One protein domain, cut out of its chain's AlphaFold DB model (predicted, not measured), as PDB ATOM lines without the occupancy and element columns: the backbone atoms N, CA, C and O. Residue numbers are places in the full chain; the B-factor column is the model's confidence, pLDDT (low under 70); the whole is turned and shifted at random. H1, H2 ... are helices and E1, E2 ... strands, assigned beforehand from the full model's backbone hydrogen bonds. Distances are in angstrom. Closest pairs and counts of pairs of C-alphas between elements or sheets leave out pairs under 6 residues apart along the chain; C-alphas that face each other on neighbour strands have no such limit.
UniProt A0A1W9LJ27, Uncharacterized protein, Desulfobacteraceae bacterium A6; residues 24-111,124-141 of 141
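AT A GLANCE: This is residues 24 to 111 and 124 to 141 of the 141 residues of an uncharacterized protein of Desulfobacteraceae bacterium A6 (UniProt A0A1W9LJ27). A long helical hairpin, H2 and H3, is joined by the shorter helix H4, which packs over one side of both and makes a three-helix up-and-down bundle. On the opposite side of the hairpin lies a small ribbon of two strands, E1 by H2 and E2 by H3, and the short helix H1 sits at the end where the hairpin turns. The printed part has 106 residues with four named helices and two named strands, in the order E1 H1 E2 H2 H3 H4; the sheet, E1 - E2, is antiparallel and the class is mostly helix. The whole is compact, with a radius of gyration of the C-alphas of 14.6 A, yet elongated, spanning 43 by 25 by 23 A.

HOW THE PARTS SIT: E1, residues 24 to 26, and E2, residues 47 to 50, are antiparallel neighbours at 164 degrees; N 26 and O 47 are 2.9 A apart and N 49 and O 24 are 2.8 A apart, both within hydrogen-bond range. H2, residues 58 to 79, comes closest to E1 at the C-alphas of Leu 26 and Gln 68, 5.8 A apart. H3, residues 85 to 111, comes closest to E2 at the C-alphas of Glu 50 and Val 103, 7.1 A apart. H1, residues 32 to 38, is close to H3 but not clearly touching: their closest C-alphas, of Ala 32 and Leu 85, are 7.0 A apart, and their lines are about perpendicular at 81 degrees. H2 and H3 form a helical hairpin and touch, their closest C-alphas, of Leu 74 and Tyr 88, being 6.5 A apart; they run opposite ways at a shallow tilt of 25 degrees. H4, residues 127 to 140, touches H3, with the C-alphas of Ala 98 and Leu 134 closest at 5.3 A; the two run opposite ways at a shallow tilt of 15 degrees. H4 also touches H2, at residues 60 to 70 of H2 alone, with the C-alphas of Ile 67 and Glu 138 closest at 5.4 A; they run the same way at a shallow tilt of 33 degrees, only just short of steep. H4 is apart from E1 and from E2. In H1, H2, H3 and H4 every O i to N i+4 pair is within hydrogen-bond range.

IN THESE COORDINATES: E1 begins at C-alpha 24, (-9.086, -23.480, -22.617), and is 6.7 A long from first to last C-alpha. H1 and E2 are each 9.7 A long. H2 is 31.9 A long and starts at C-alpha 58, (-6.453, -36.983, -27.488). H3, the longest helix, is 38.0 A long; H4, 20.3 A long, ends at C-alpha 140, (1.387, -20.542, -37.671).

THE WHOLE: The two C-alphas farthest apart are those of Asp 81 and Gln 111, 44.0 A. Residues 112 to 123 are not printed, and C-alphas 111 and 124 are 15.5 A apart across the cut, within the link from H3 to H4. Of the links that are printed whole, E1 to H1 and H2 to H3 are tight, while H1 to E2 and E2 to H2 are short. The mean pLDDT of the printed part is 77.1; residue 24, residue 26, residues 28 to 54, 110 to 111 and 124 to 125 are under 70.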
ATOM      1  N   ILE A  24     -10.414 -24.073 -22.461       68.75
ATOM      2  CA  ILE A  24      -9.086 -23.480 -22.617       68.75
ATOM      3  C   ILE A  24      -9.192 -21.980 -22.429       68.75
ATOM      4  O   ILE A  24     -10.219 -21.382 -22.747       68.75
ATOM      5  N   THR A  25      -8.106 -21.386 -21.961       74.31
ATOM      6  CA  THR A  25      -8.036 -19.954 -21.727       74.31
ATOM      7  C   THR A  25      -6.965 -19.356 -22.617       74.31
ATOM      8  O   THR A  25      -5.808 -19.762 -22.538       74.31
ATOM      9  N   LEU A  26      -7.329 -18.389 -23.454       69.69
ATOM     10  CA  LEU A  26      -6.352 -17.583 -24.179       69.69
ATOM     11  C   LEU A  26      -6.126 -16.257 -23.462       69.69
ATOM     12  O   LEU A  26      -7.059 -15.653 -22.925       69.69
ATOM     13  N   LYS A  27      -4.879 -15.783 -23.498       71.38
ATOM     14  CA  LYS A  27      -4.542 -14.423 -23.074       71.38
ATOM     15  C   LYS A  27      -5.268 -13.395 -23.953       71.38
ATOM     16  O   LYS A  27      -5.628 -13.706 -25.086       71.38
ATOM     17  N   PRO A  28      -5.555 -12.206 -23.411       65.06
ATOM     18  CA  PRO A  28      -6.488 -11.281 -24.031       65.06
ATOM     19  C   PRO A  28      -5.896 -10.524 -25.214       65.06
ATOM     20  O   PRO A  28      -4.688 -10.317 -25.300       65.06
ATOM     21  N   GLN A  29      -6.771 -10.025 -26.089       63.62
ATOM     22  CA  GLN A  29      -6.368  -9.019 -27.067       63.62
ATOM     23  C   GLN A  29      -5.985  -7.732 -26.355       63.62
ATOM     24  O   GLN A  29      -6.704  -7.267 -25.466       63.62
ATOM     25  N   MET A  30      -4.842  -7.171 -26.734       65.44
ATOM     26  CA  MET A  30      -4.277  -5.998 -26.081       65.44
ATOM     27  C   MET A  30      -4.156  -4.855 -27.075       65.44
ATOM     28  O   MET A  30      -3.640  -5.030 -28.172       65.44
ATOM     29  N   ASP A  31      -4.585  -3.657 -26.702       62.75
ATOM     30  CA  ASP A  31      -4.170  -2.445 -27.403       62.75
ATOM     31  C   ASP A  31      -2.866  -1.886 -26.787       62.75
ATOM     32  O   ASP A  31      -2.441  -2.283 -25.697       62.75
ATOM     33  N   ALA A  32      -2.193  -0.972 -27.495       60.00
ATOM     34  CA  ALA A  32      -0.879  -0.460 -27.088       60.00
ATOM     35  C   ALA A  32      -0.925   0.316 -25.762       60.00
ATOM     36  O   ALA A  32       0.064   0.356 -25.026       60.00
ATOM     37  N   ILE A  33      -2.072   0.926 -25.454       58.84
ATOM     38  CA  ILE A  33      -2.307   1.659 -24.211       58.84
ATOM     39  C   ILE A  33      -2.467   0.649 -23.072       58.84
ATOM     40  O   ILE A  33      -1.824   0.801 -22.035       58.84
ATOM     41  N   SER A  34      -3.225  -0.426 -23.298       62.47
ATOM     42  CA  SER A  34      -3.412  -1.539 -22.363       62.47
ATOM     43  C   SER A  34      -2.120  -2.309 -22.074       62.47
ATOM     44  O   SER A  34      -1.930  -2.761 -20.954       62.47
ATOM     45  N   LEU A  35      -1.183  -2.417 -23.020       62.34
ATOM     46  CA  LEU A  35       0.152  -2.994 -22.778       62.34
ATOM     47  C   LEU A  35       1.017  -2.127 -21.864       62.34
ATOM     48  O   LEU A  35       1.588  -2.625 -20.893       62.34
ATOM     49  N   LYS A  36       1.073  -0.815 -22.134       58.25
ATOM     50  CA  LYS A  36       1.742   0.138 -21.236       58.25
ATOM     51  C   LYS A  36       1.101   0.122 -19.852       58.25
ATOM     52  O   LYS A  36       1.816   0.115 -18.854       58.25
ATOM     53  N   ALA A  37      -0.226   0.051 -19.793       56.97
ATOM     54  CA  ALA A  37      -0.969  -0.072 -18.549       56.97
ATOM     55  C   ALA A  37      -0.833  -1.458 -17.901       56.97
ATOM     56  O   ALA A  37      -0.949  -1.533 -16.696       56.97
ATOM     57  N   ALA A  38      -0.526  -2.549 -18.604       53.38
ATOM     58  CA  ALA A  38      -0.306  -3.858 -17.976       53.38
ATOM     59  C   ALA A  38       0.976  -3.896 -17.131       53.38
ATOM     60  O   ALA A  38       1.025  -4.614 -16.133       53.38
ATOM     61  N   SER A  39       1.966  -3.049 -17.444       52.78
ATOM     62  CA  SER A  39       3.088  -2.783 -16.529       52.78
ATOM     63  C   SER A  39       2.662  -2.040 -15.247       52.78
ATOM     64  O   SER A  39       3.372  -2.073 -14.246       52.78
ATOM     65  N   VAL A  40       1.476  -1.418 -15.261       43.75
ATOM     66  CA  VAL A  40       0.879  -0.611 -14.184       43.75
ATOM     67  C   VAL A  40      -0.616  -0.956 -14.013       43.75
ATOM     68  O   VAL A  40      -1.469  -0.080 -13.983       43.75
ATOM     69  N   GLY A  41      -0.947  -2.254 -13.996       44.91
ATOM     70  CA  GLY A  41      -2.305  -2.786 -13.821       44.91
ATOM     71  C   GLY A  41      -3.412  -2.242 -14.744       44.91
ATOM     72  O   GLY A  41      -4.151  -1.345 -14.353       44.91
ATOM     73  N   SER A  42      -3.658  -2.897 -15.885       31.17
ATOM     74  CA  SER A  42      -5.032  -3.198 -16.322       31.17
ATOM     75  C   SER A  42      -5.067  -4.312 -17.372       31.17
ATOM     76  O   SER A  42      -4.206  -4.401 -18.244       31.17
ATOM     77  N   PHE A  43      -6.056  -5.188 -17.220       44.06
ATOM     78  CA  PHE A  43      -6.180  -6.532 -17.785       44.06
ATOM     79  C   PHE A  43      -7.374  -6.529 -18.748       44.06
ATOM     80  O   PHE A  43      -8.490  -6.237 -18.318       44.06
ATOM     81  N   SER A  44      -7.181  -6.840 -20.029       47.09
ATOM     82  CA  SER A  44      -8.307  -7.230 -20.888       47.09
ATOM     83  C   SER A  44      -8.604  -8.720 -20.664       47.09
ATOM     84  O   SER A  44      -7.732  -9.478 -20.258       47.09
ATOM     85  N   GLY A  45      -9.865  -9.137 -20.772       50.09
ATOM     86  CA  GLY A  45     -10.335 -10.424 -20.241       50.09
ATOM     87  C   GLY A  45      -9.774 -11.651 -20.961       50.09
ATOM     88  O   GLY A  45      -9.792 -11.727 -22.187       50.09
ATOM     89  N   GLU A  46      -9.315 -12.626 -20.179       58.06
ATOM     90  CA  GLU A  46      -8.988 -13.971 -20.645       58.06
ATOM     91  C   GLU A  46     -10.155 -14.571 -21.448       58.06
ATOM     92  O   GLU A  46     -11.302 -14.582 -20.993       58.06
ATOM     93  N   ILE A  47      -9.871 -15.075 -22.652       60.31
ATOM     94  CA  ILE A  47     -10.882 -15.710 -23.500       60.31
ATOM     95  C   ILE A  47     -11.006 -17.157 -23.036       60.31
ATOM     96  O   ILE A  47     -10.206 -18.011 -23.417       60.31
ATOM     97  N   ASN A  48     -11.988 -17.419 -22.179       61.06
ATOM     98  CA  ASN A  48     -12.309 -18.765 -21.727       61.06
ATOM     99  C   ASN A  48     -13.275 -19.423 -22.721       61.06
ATOM    100  O   ASN A  48     -14.392 -18.948 -22.919       61.06
ATOM    101  N   MET A  49     -12.843 -20.508 -23.352       63.72
ATOM    102  CA  MET A  49     -13.623 -21.231 -24.352       63.72
ATOM    103  C   MET A  49     -13.967 -22.614 -23.827       63.72
ATOM    104  O   MET A  49     -13.087 -23.449 -23.616       63.72
ATOM    105  N   GLU A  50     -15.258 -22.842 -23.588       65.31
ATOM    106  CA  GLU A  50     -15.773 -24.077 -23.008       65.31
ATOM    107  C   GLU A  50     -15.995 -25.147 -24.079       65.31
ATOM    108  O   GLU A  50     -16.780 -24.984 -25.009       65.31
ATOM    109  N   PHE A  51     -15.361 -26.299 -23.894       67.31
ATOM    110  CA  PHE A  51     -15.562 -27.493 -24.714       67.31
ATOM    111  C   PHE A  51     -16.560 -28.451 -24.055       67.31
ATOM    112  O   PHE A  51     -16.562 -29.634 -24.363       67.31
ATOM    113  N   LYS A  52     -17.415 -27.979 -23.135       65.06
ATOM    114  CA  LYS A  52     -18.327 -28.849 -22.365       65.06
ATOM    115  C   LYS A  52     -19.207 -29.726 -23.270       65.06
ATOM    116  O   LYS A  52     -19.489 -30.869 -22.927       65.06
ATOM    117  N   ASP A  53     -19.597 -29.182 -24.420       64.44
ATOM    118  CA  ASP A  53     -20.418 -29.848 -25.428       64.44
ATOM    119  C   ASP A  53     -19.529 -30.497 -26.505       64.44
ATOM    120  O   ASP A  53     -19.940 -30.648 -27.648       64.44
ATOM    121  N   CYS A  54     -18.283 -30.839 -26.173       69.88
ATOM    122  CA  CYS A  54     -17.296 -31.392 -27.084       69.88
ATOM    123  C   CYS A  54     -16.418 -32.424 -26.377       69.88
ATOM    124  O   CYS A  54     -15.775 -32.140 -25.371       69.88
ATOM    125  N   CYS A  55     -16.332 -33.631 -26.930       74.56
ATOM    126  CA  CYS A  55     -15.412 -34.651 -26.430       74.56
ATOM    127  C   CYS A  55     -14.294 -34.872 -27.451       74.56
ATOM    128  O   CYS A  55     -14.360 -35.816 -28.240       74.56
ATOM    129  N   PRO A  56     -13.286 -33.974 -27.476       74.88
ATOM    130  CA  PRO A  56     -12.185 -34.076 -28.418       74.88
ATOM    131  C   PRO A  56     -11.395 -35.363 -28.194       74.88
ATOM    132  O   PRO A  56     -11.169 -35.797 -27.060       74.88
ATOM    133  N   THR A  57     -10.901 -35.934 -29.288       81.75
ATOM    134  CA  THR A  57      -9.876 -36.981 -29.240       81.75
ATOM    135  C   THR A  57      -8.610 -36.461 -28.551       81.75
ATOM    136  O   THR A  57      -8.366 -35.254 -28.482       81.75
ATOM    137  N   SER A  58      -7.735 -37.365 -28.100       80.69
ATOM    138  CA  SER A  58      -6.453 -36.983 -27.488       80.69
ATOM    139  C   SER A  58      -5.622 -36.047 -28.374       80.69
ATOM    140  O   SER A  58      -5.014 -35.109 -27.866       80.69
ATOM    141  N   LYS A  59      -5.645 -36.250 -29.699       83.06
ATOM    142  CA  LYS A  59      -4.940 -35.399 -30.670       83.06
ATOM    143  C   LYS A  59      -5.545 -33.993 -30.747       83.06
ATOM    144  O   LYS A  59      -4.818 -33.011 -30.700       83.06
ATOM    145  N   GLN A  60      -6.870 -33.887 -30.820       84.12
ATOM    146  CA  GLN A  60      -7.579 -32.601 -30.846       84.12
ATOM    147  C   GLN A  60      -7.375 -31.820 -29.541       84.12
ATOM    148  O   GLN A  60      -7.090 -30.624 -29.562       84.12
ATOM    149  N   LYS A  61      -7.403 -32.515 -28.399       84.00
ATOM    150  CA  LYS A  61      -7.062 -31.934 -27.097       84.00
ATOM    151  C   LYS A  61      -5.637 -31.372 -27.080       84.00
ATOM    152  O   LYS A  61      -5.432 -30.273 -26.580       84.00
ATOM    153  N   GLN A  62      -4.663 -32.099 -27.630       86.44
ATOM    154  CA  GLN A  62      -3.283 -31.615 -27.729       86.44
ATOM    155  C   GLN A  62      -3.160 -30.367 -28.610       86.44
ATOM    156  O   GLN A  62      -2.424 -29.462 -28.240       86.44
ATOM    157  N   ILE A  63      -3.903 -30.280 -29.719       87.62
ATOM    158  CA  ILE A  63      -3.922 -29.080 -30.574       87.62
ATOM    159  C   ILE A  63      -4.428 -27.866 -29.783       87.62
ATOM    160  O   ILE A  63      -3.771 -26.829 -29.764       87.62
ATOM    161  N   ALA A  64      -5.559 -28.005 -29.085       86.44
ATOM    162  CA  ALA A  64      -6.137 -26.925 -28.284       86.44
ATOM    163  C   ALA A  64      -5.180 -26.439 -27.176       86.44
ATOM    164  O   ALA A  64      -4.993 -25.238 -26.996       86.44
ATOM    165  N   LEU A  65      -4.530 -27.372 -26.471       86.38
ATOM    166  CA  LEU A  65      -3.543 -27.047 -25.435       86.38
ATOM    167  C   LEU A  65      -2.252 -26.445 -26.016       86.38
ATOM    168  O   LEU A  65      -1.683 -25.535 -25.418       86.38
ATOM    169  N   SER A  66      -1.806 -26.912 -27.188       89.75
ATOM    170  CA  SER A  66      -0.647 -26.351 -27.897       89.75
ATOM    171  C   SER A  66      -0.886 -24.886 -28.260       89.75
ATOM    172  O   SER A  66      -0.022 -24.045 -28.031       89.75
ATOM    173  N   ILE A  67      -2.086 -24.547 -28.742       88.94
ATOM    174  CA  ILE A  67      -2.455 -23.158 -29.043       88.94
ATOM    175  C   ILE A  67      -2.393 -22.278 -27.800       88.94
ATOM    176  O   ILE A  67      -1.834 -21.188 -27.877       88.94
ATOM    177  N   GLN A  68      -2.917 -22.745 -26.663       85.69
ATOM    178  CA  GLN A  68      -2.808 -22.002 -25.407       85.69
ATOM    179  C   GLN A  68      -1.338 -21.704 -25.072       85.69
ATOM    180  O   GLN A  68      -0.985 -20.542 -24.874       85.69
ATOM    181  N   SER A  69      -0.475 -22.724 -25.096       87.56
ATOM    182  CA  SER A  69       0.963 -22.564 -24.830       87.56
ATOM    183  C   SER A  69       1.626 -21.580 -25.801       87.56
ATOM    184  O   SER A  69       2.371 -20.699 -25.385       87.56
ATOM    185  N   LYS A  70       1.331 -21.678 -27.102       91.88
ATOM    186  CA  LYS A  70       1.917 -20.793 -28.122       91.88
ATOM    187  C   LYS A  70       1.437 -19.351 -27.992       91.88
ATOM    188  O   LYS A  70       2.216 -18.428 -28.199       91.88
ATOM    189  N   VAL A  71       0.177 -19.132 -27.619       87.62
ATOM    190  CA  VAL A  71      -0.342 -17.788 -27.325       87.62
ATOM    191  C   VAL A  71       0.346 -17.190 -26.095       87.62
ATOM    192  O   VAL A  71       0.675 -16.003 -26.104       87.62
ATOM    193  N   GLU A  72       0.610 -17.991 -25.061       86.69
ATOM    194  CA  GLU A  72       1.393 -17.562 -23.896       86.69
ATOM    195  C   GLU A  72       2.838 -17.203 -24.283       86.69
ATOM    196  O   GLU A  72       3.354 -16.168 -23.854       86.69
ATOM    197  N   GLU A  73       3.476 -17.985 -25.158       89.25
ATOM    198  CA  GLU A  73       4.804 -17.670 -25.698       89.25
ATOM    199  C   GLU A  73       4.810 -16.386 -26.537       89.25
ATOM    200  O   GLU A  73       5.705 -15.556 -26.383       89.25
ATOM    201  N   LEU A  74       3.811 -16.185 -27.403       89.19
ATOM    202  CA  LEU A  74       3.658 -14.954 -28.183       89.19
ATOM    203  C   LEU A  74       3.493 -13.739 -27.270       89.19
ATOM    204  O   LEU A  74       4.090 -12.695 -27.520       89.19
ATOM    205  N   TYR A  75       2.737 -13.883 -26.184       84.75
ATOM    206  CA  TYR A  75       2.605 -12.827 -25.190       84.75
ATOM    207  C   TYR A  75       3.941 -12.524 -24.494       84.75
ATOM    208  O   TYR A  75       4.314 -11.363 -24.346       84.75
ATOM    209  N   ALA A  76       4.719 -13.548 -24.134       86.31
ATOM    210  CA  ALA A  76       6.051 -13.352 -23.568       86.31
ATOM    211  C   ALA A  76       7.013 -12.649 -24.546       86.31
ATOM    212  O   ALA A  76       7.810 -11.817 -24.116       86.31
ATOM    213  N   LYS A  77       6.926 -12.949 -25.850       88.31
ATOM    214  CA  LYS A  77       7.686 -12.253 -26.904       88.31
ATOM    215  C   LYS A  77       7.258 -10.795 -27.050       88.31
ATOM    216  O   LYS A  77       8.109  -9.921 -27.177       88.31
ATOM    217  N   LEU A  78       5.956 -10.524 -26.975       85.31
ATOM    218  CA  LEU A  78       5.406  -9.170 -27.019       85.31
ATOM    219  C   LEU A  78       5.927  -8.313 -25.859       85.31
ATOM    220  O   LEU A  78       6.336  -7.181 -26.076       85.31
ATOM    221  N   LEU A  79       5.978  -8.865 -24.641       83.62
ATOM    222  CA  LEU A  79       6.519  -8.169 -23.463       83.62
ATOM    223  C   LEU A  79       8.022  -7.862 -23.556       83.62
ATOM    224  O   LEU A  79       8.512  -7.002 -22.829       83.62
ATOM    225  N   LYS A  80       8.753  -8.584 -24.408       87.88
ATOM    226  CA  LYS A  80      10.185  -8.381 -24.668       87.88
ATOM    227  C   LYS A  80      10.450  -7.547 -25.926       87.88
ATOM    228  O   LYS A  80      11.598  -7.472 -26.351       87.88
ATOM    229  N   ASP A  81       9.407  -6.978 -26.534       84.50
ATOM    230  CA  ASP A  81       9.464  -6.265 -27.816       84.50
ATOM    231  C   ASP A  81      10.034  -7.116 -28.982       84.50
ATOM    232  O   ASP A  81      10.534  -6.586 -29.972       84.50
ATOM    233  N   GLU A  82       9.949  -8.452 -28.891       91.12
ATOM    234  CA  GLU A  82      10.425  -9.391 -29.924       91.12
ATOM    235  C   GLU A  82       9.407  -9.592 -31.063       91.12
ATOM    236  O   GLU A  82       9.772 -10.041 -32.149       91.12
ATOM    237  N   ILE A  83       8.131  -9.267 -30.826       89.25
ATOM    238  CA  ILE A  83       7.074  -9.217 -31.845       89.25
ATOM    239  C   ILE A  83       6.291  -7.914 -31.710       89.25
ATOM    240  O   ILE A  83       6.158  -7.366 -30.616       89.25
ATOM    241  N   SER A  84       5.726  -7.431 -32.816       87.19
ATOM    242  CA  SER A  84       4.863  -6.249 -32.766       87.19
ATOM    243  C   SER A  84       3.508  -6.572 -32.134       87.19
ATOM    244  O   SER A  84       2.995  -7.690 -32.237       87.19
ATOM    245  N   LEU A  85       2.877  -5.560 -31.539       84.06
ATOM    246  CA  LEU A  85       1.506  -5.674 -31.046       84.06
ATOM    247  C   LEU A  85       0.513  -6.060 -32.149       84.06
ATOM    248  O   LEU A  85      -0.403  -6.846 -31.917       84.06
ATOM    249  N   GLU A  86       0.688  -5.501 -33.344       86.88
ATOM    250  CA  GLU A  86      -0.159  -5.811 -34.493       86.88
ATOM    251  C   GLU A  86      -0.061  -7.296 -34.859       86.88
ATOM    252  O   GLU A  86      -1.079  -7.969 -35.026       86.88
ATOM    253  N   GLU A  87       1.161  -7.832 -34.911       89.75
ATOM    254  CA  GLU A  87       1.399  -9.246 -35.187       89.75
ATOM    255  C   GLU A  87       0.833 -10.152 -34.086       89.75
ATOM    256  O   GLU A  87       0.160 -11.138 -34.397       89.75
ATOM    257  N   TYR A  88       1.043  -9.795 -32.815       88.94
ATOM    258  CA  TYR A  88       0.457 -10.499 -31.674       88.94
ATOM    259  C   TYR A  88      -1.069 -10.578 -31.788       88.94
ATOM    260  O   TYR A  88      -1.637 -11.670 -31.766       88.94
ATOM    261  N   ASN A  89      -1.734  -9.433 -31.963       85.94
ATOM    262  CA  ASN A  89      -3.190  -9.364 -32.036       85.94
ATOM    263  C   ASN A  89      -3.738 -10.131 -33.236       85.94
ATOM    264  O   ASN A  89      -4.740 -10.831 -33.107       85.94
ATOM    265  N   LYS A  90      -3.066 -10.053 -34.389       88.06
ATOM    266  CA  LYS A  90      -3.446 -10.811 -35.583       88.06
ATOM    267  C   LYS A  90      -3.397 -12.319 -35.330       88.06
ATOM    268  O   LYS A  90      -4.344 -13.027 -35.672       88.06
ATOM    269  N   LYS A  91      -2.314 -12.814 -34.722       91.00
ATOM    270  CA  LYS A  91      -2.151 -14.235 -34.369       91.00
ATOM    271  C   LYS A  91      -3.174 -14.677 -33.316       91.00
ATOM    272  O   LYS A  91      -3.793 -15.730 -33.468       91.00
ATOM    273  N   LEU A  92      -3.408 -13.856 -32.293       87.50
ATOM    274  CA  LEU A  92      -4.382 -14.139 -31.243       87.50
ATOM    275  C   LEU A  92      -5.827 -14.155 -31.765       87.50
ATOM    276  O   LEU A  92      -6.588 -15.050 -31.408       87.50
ATOM    277  N   GLN A  93      -6.204 -13.206 -32.629       86.25
ATOM    278  CA  GLN A  93      -7.513 -13.189 -33.286       86.25
ATOM    279  C   GLN A  93      -7.723 -14.471 -34.098       86.25
ATOM    280  O   GLN A  93      -8.740 -15.133 -33.926       86.25
ATOM    281  N   ALA A  94      -6.733 -14.882 -34.899       89.19
ATOM    282  CA  ALA A  94      -6.819 -16.117 -35.675       89.19
ATOM    283  C   ALA A  94      -7.001 -17.364 -34.786       89.19
ATOM    284  O   ALA A  94      -7.804 -18.239 -35.112       89.19
ATOM    285  N   ALA A  95      -6.292 -17.439 -33.653       88.62
ATOM    286  CA  ALA A  95      -6.464 -18.511 -32.670       88.62
ATOM    287  C   ALA A  95      -7.865 -18.498 -32.042       88.62
ATOM    288  O   ALA A  95      -8.526 -19.535 -31.998       88.62
ATOM    289  N   SER A  96      -8.327 -17.327 -31.601       85.31
ATOM    290  CA  SER A  96      -9.656 -17.133 -31.019       85.31
ATOM    291  C   SER A  96     -10.764 -17.536 -31.995       85.31
ATOM    292  O   SER A  96     -11.642 -18.319 -31.640       85.31
ATOM    293  N   ASP A  97     -10.701 -17.075 -33.245       85.81
ATOM    294  CA  ASP A  97     -11.703 -17.379 -34.270       85.81
ATOM    295  C   ASP A  97     -11.749 -18.872 -34.601       85.81
ATOM    296  O   ASP A  97     -12.829 -19.459 -34.693       85.81
ATOM    297  N   ALA A  98     -10.583 -19.513 -34.727       87.06
ATOM    298  CA  ALA A  98     -10.511 -20.942 -35.002       87.06
ATOM    299  C   ALA A  98     -11.078 -21.782 -33.848       87.06
ATOM    300  O   ALA A  98     -11.830 -22.727 -34.095       87.06
ATOM    301  N   ILE A  99     -10.766 -21.441 -32.593       86.31
ATOM    302  CA  ILE A  99     -11.303 -22.157 -31.428       86.31
ATOM    303  C   ILE A  99     -12.811 -21.924 -31.308       86.31
ATOM    304  O   ILE A  99     -13.556 -22.889 -31.122       86.31
ATOM    305  N   ASN A 100     -13.277 -20.684 -31.476       83.62
ATOM    306  CA  ASN A 100     -14.703 -20.360 -31.460       83.62
ATOM    307  C   ASN A 100     -15.471 -21.150 -32.521       83.62
ATOM    308  O   ASN A 100     -16.551 -21.658 -32.230       83.62
ATOM    309  N   ASN A 101     -14.911 -21.320 -33.721       84.75
ATOM    310  CA  ASN A 101     -15.533 -22.136 -34.761       84.75
ATOM    311  C   ASN A 101     -15.720 -23.595 -34.309       84.75
ATOM    312  O   ASN A 101     -16.808 -24.152 -34.455       84.75
ATOM    313  N   VAL A 102     -14.697 -24.201 -33.690       85.75
ATOM    314  CA  VAL A 102     -14.804 -25.561 -33.135       85.75
ATOM    315  C   VAL A 102     -15.884 -25.626 -32.056       85.75
ATOM    316  O   VAL A 102     -16.739 -26.508 -32.111       85.75
ATOM    317  N   VAL A 103     -15.880 -24.697 -31.095       82.06
ATOM    318  CA  VAL A 103     -16.860 -24.665 -29.995       82.06
ATOM    319  C   VAL A 103     -18.286 -24.506 -30.528       82.06
ATOM    320  O   VAL A 103     -19.177 -25.251 -30.116       82.06
ATOM    321  N   LEU A 104     -18.505 -23.600 -31.486       80.25
ATOM    322  CA  LEU A 104     -19.813 -23.365 -32.101       80.25
ATOM    323  C   LEU A 104     -20.335 -24.608 -32.825       80.25
ATOM    324  O   LEU A 104     -21.464 -25.028 -32.564       80.25
ATOM    325  N   ILE A 105     -19.518 -25.235 -33.677       79.56
ATOM    326  CA  ILE A 105     -19.896 -26.466 -34.391       79.56
ATOM    327  C   ILE A 105     -20.154 -27.608 -33.402       79.56
ATOM    328  O   ILE A 105     -21.083 -28.392 -33.571       79.56
ATOM    329  N   CYS A 106     -19.374 -27.694 -32.326       77.56
ATOM    330  CA  CYS A 106     -19.586 -28.740 -31.335       77.56
ATOM    331  C   CYS A 106     -20.886 -28.548 -30.543       77.56
ATOM    332  O   CYS A 106     -21.643 -29.500 -30.335       77.56
ATOM    333  N   SER A 107     -21.194 -27.302 -30.173       74.19
ATOM    334  CA  SER A 107     -22.432 -26.958 -29.471       74.19
ATOM    335  C   SER A 107     -23.687 -27.243 -30.306       74.19
ATOM    336  O   SER A 107     -24.712 -27.655 -29.760       74.19
ATOM    337  N   SER A 108     -23.620 -27.088 -31.632       74.19
ATOM    338  CA  SER A 108     -24.765 -27.329 -32.512       74.19
ATOM    339  C   SER A 108     -25.037 -28.801 -32.773       74.19
ATOM    340  O   SER A 108     -26.201 -29.203 -32.779       74.19
ATOM    341  N   ILE A 109     -23.985 -29.614 -32.920       70.56
ATOM    342  CA  ILE A 109     -24.106 -31.066 -33.089       70.56
ATOM    343  C   ILE A 109     -24.753 -31.690 -31.847       70.56
ATOM    344  O   ILE A 109     -25.646 -32.524 -31.974       70.56
ATOM    345  N   ASN A 110     -24.352 -31.263 -30.645       63.75
ATOM    346  CA  ASN A 110     -24.847 -31.861 -29.403       63.75
ATOM    347  C   ASN A 110     -26.213 -31.343 -28.939       63.75
ATOM    348  O   ASN A 110     -26.929 -32.070 -28.253       63.75
ATOM    349  N   GLN A 111     -26.613 -30.118 -29.293       56.88
ATOM    350  CA  GLN A 111     -27.896 -29.569 -28.834       56.88
ATOM    351  C   GLN A 111     -29.061 -29.793 -29.805       56.88
ATOM    352  O   GLN A 111     -30.177 -29.388 -29.484       56.88
ATOM    353  N   PHE A 124     -21.158 -24.294 -42.733       56.53
ATOM    354  CA  PHE A 124     -20.487 -24.845 -41.561       56.53
ATOM    355  C   PHE A 124     -19.545 -25.944 -42.038       56.53
ATOM    356  O   PHE A 124     -19.983 -26.940 -42.617       56.53
ATOM    357  N   ASP A 125     -18.249 -25.735 -41.828       64.06
ATOM    358  CA  ASP A 125     -17.276 -26.802 -41.990       64.06
ATOM    359  C   ASP A 125     -17.693 -27.993 -41.113       64.06
ATOM    360  O   ASP A 125     -18.308 -27.826 -40.055       64.06
ATOM    361  N   SER A 126     -17.346 -29.212 -41.525       79.75
ATOM    362  CA  SER A 126     -17.474 -30.356 -40.623       79.75
ATOM    363  C   SER A 126     -16.633 -30.127 -39.360       79.75
ATOM    364  O   SER A 126     -15.640 -29.393 -39.381       79.75
ATOM    365  N   LEU A 127     -16.991 -30.786 -38.254       80.44
ATOM    366  CA  LEU A 127     -16.209 -30.709 -37.016       80.44
ATOM    367  C   LEU A 127     -14.729 -31.065 -37.258       80.44
ATOM    368  O   LEU A 127     -13.843 -30.400 -36.726       80.44
ATOM    369  N   ASP A 128     -14.454 -32.056 -38.109       83.19
ATOM    370  CA  ASP A 128     -13.087 -32.437 -38.485       83.19
ATOM    371  C   ASP A 128     -12.351 -31.330 -39.246       83.19
ATOM    372  O   ASP A 128     -11.195 -31.045 -38.937       83.19
ATOM    373  N   ALA A 129     -13.019 -30.655 -40.183       86.50
ATOM    374  CA  ALA A 129     -12.438 -29.525 -40.902       86.50
ATOM    375  C   ALA A 129     -12.195 -28.319 -39.975       86.50
ATOM    376  O   ALA A 129     -11.187 -27.624 -40.117       86.50
ATOM    377  N   ALA A 130     -13.051 -28.096 -38.973       86.75
ATOM    378  CA  ALA A 130     -12.821 -27.077 -37.950       86.75
ATOM    379  C   ALA A 130     -11.575 -27.391 -37.099       86.75
ATOM    380  O   ALA A 130     -10.744 -26.512 -36.866       86.75
ATOM    381  N   TRP A 131     -11.391 -28.656 -36.703       88.94
ATOM    382  CA  TRP A 131     -10.175 -29.109 -36.020       88.94
ATOM    383  C   TRP A 131      -8.928 -29.041 -36.905       88.94
ATOM    384  O   TRP A 131      -7.844 -28.731 -36.409       88.94
ATOM    385  N   GLU A 132      -9.054 -29.308 -38.204       90.00
ATOM    386  CA  GLU A 132      -7.948 -29.167 -39.150       90.00
ATOM    387  C   GLU A 132      -7.516 -27.704 -39.285       90.00
ATOM    388  O   GLU A 132      -6.327 -27.410 -39.158       90.00
ATOM    389  N   LYS A 133      -8.469 -26.777 -39.455       89.69
ATOM    390  CA  LYS A 133      -8.205 -25.329 -39.460       89.69
ATOM    391  C   LYS A 133      -7.529 -24.886 -38.168       89.69
ATOM    392  O   LYS A 133      -6.545 -24.150 -38.215       89.69
ATOM    393  N   LEU A 134      -7.988 -25.391 -37.024       89.69
ATOM    394  CA  LEU A 134      -7.341 -25.132 -35.742       89.69
ATOM    395  C   LEU A 134      -5.883 -25.626 -35.728       89.69
ATOM    396  O   LEU A 134      -4.989 -24.894 -35.312       89.69
ATOM    397  N   GLY A 135      -5.620 -26.825 -36.253       91.50
ATOM    398  CA  GLY A 135      -4.264 -27.358 -36.409       91.50
ATOM    399  C   GLY A 135      -3.390 -26.574 -37.398       91.50
ATOM    400  O   GLY A 135      -2.170 -26.545 -37.257       91.50
ATOM    401  N   GLN A 136      -3.974 -25.918 -38.402       93.06
ATOM    402  CA  GLN A 136      -3.236 -25.012 -39.289       93.06
ATOM    403  C   GLN A 136      -2.859 -23.716 -38.569       93.06
ATOM    404  O   GLN A 136      -1.727 -23.256 -38.703       93.06
ATOM    405  N   VAL A 137      -3.772 -23.148 -37.776       91.88
ATOM    406  CA  VAL A 137      -3.470 -21.979 -36.939       91.88
ATOM    407  C   VAL A 137      -2.381 -22.316 -35.927       91.88
ATOM    408  O   VAL A 137      -1.405 -21.583 -35.834       91.88
ATOM    409  N   GLU A 138      -2.478 -23.466 -35.259       92.94
ATOM    410  CA  GLU A 138      -1.473 -23.961 -34.313       92.94
ATOM    411  C   GLU A 138      -0.055 -23.969 -34.900       92.94
ATOM    412  O   GLU A 138       0.891 -23.595 -34.213       92.94
ATOM    413  N   LYS A 139       0.116 -24.328 -36.176       91.88
ATOM    414  CA  LYS A 139       1.423 -24.314 -36.861       91.88
ATOM    415  C   LYS A 139       1.949 -22.914 -37.197       91.88
ATOM    416  O   LYS A 139       3.144 -22.777 -37.433       91.88
ATOM    417  N   ASN A 140       1.073 -21.912 -37.253       89.44
ATOM    418  CA  ASN A 140       1.387 -20.542 -37.671       89.44
ATOM    419  C   ASN A 140       1.492 -19.546 -36.497       89.44
ATOM    420  O   ASN A 140       1.833 -18.376 -36.712       89.44
ATOM    421  N   LEU A 141       1.191 -19.990 -35.272       86.56
ATOM    422  CA  LEU A 141       1.453 -19.258 -34.029       86.56
ATOM    423  C   LEU A 141       2.942 -19.320 -33.688       86.56
ATOM    424  O   LEU A 141       3.533 -18.215 -33.616       86.56
TER     425      LEU A 141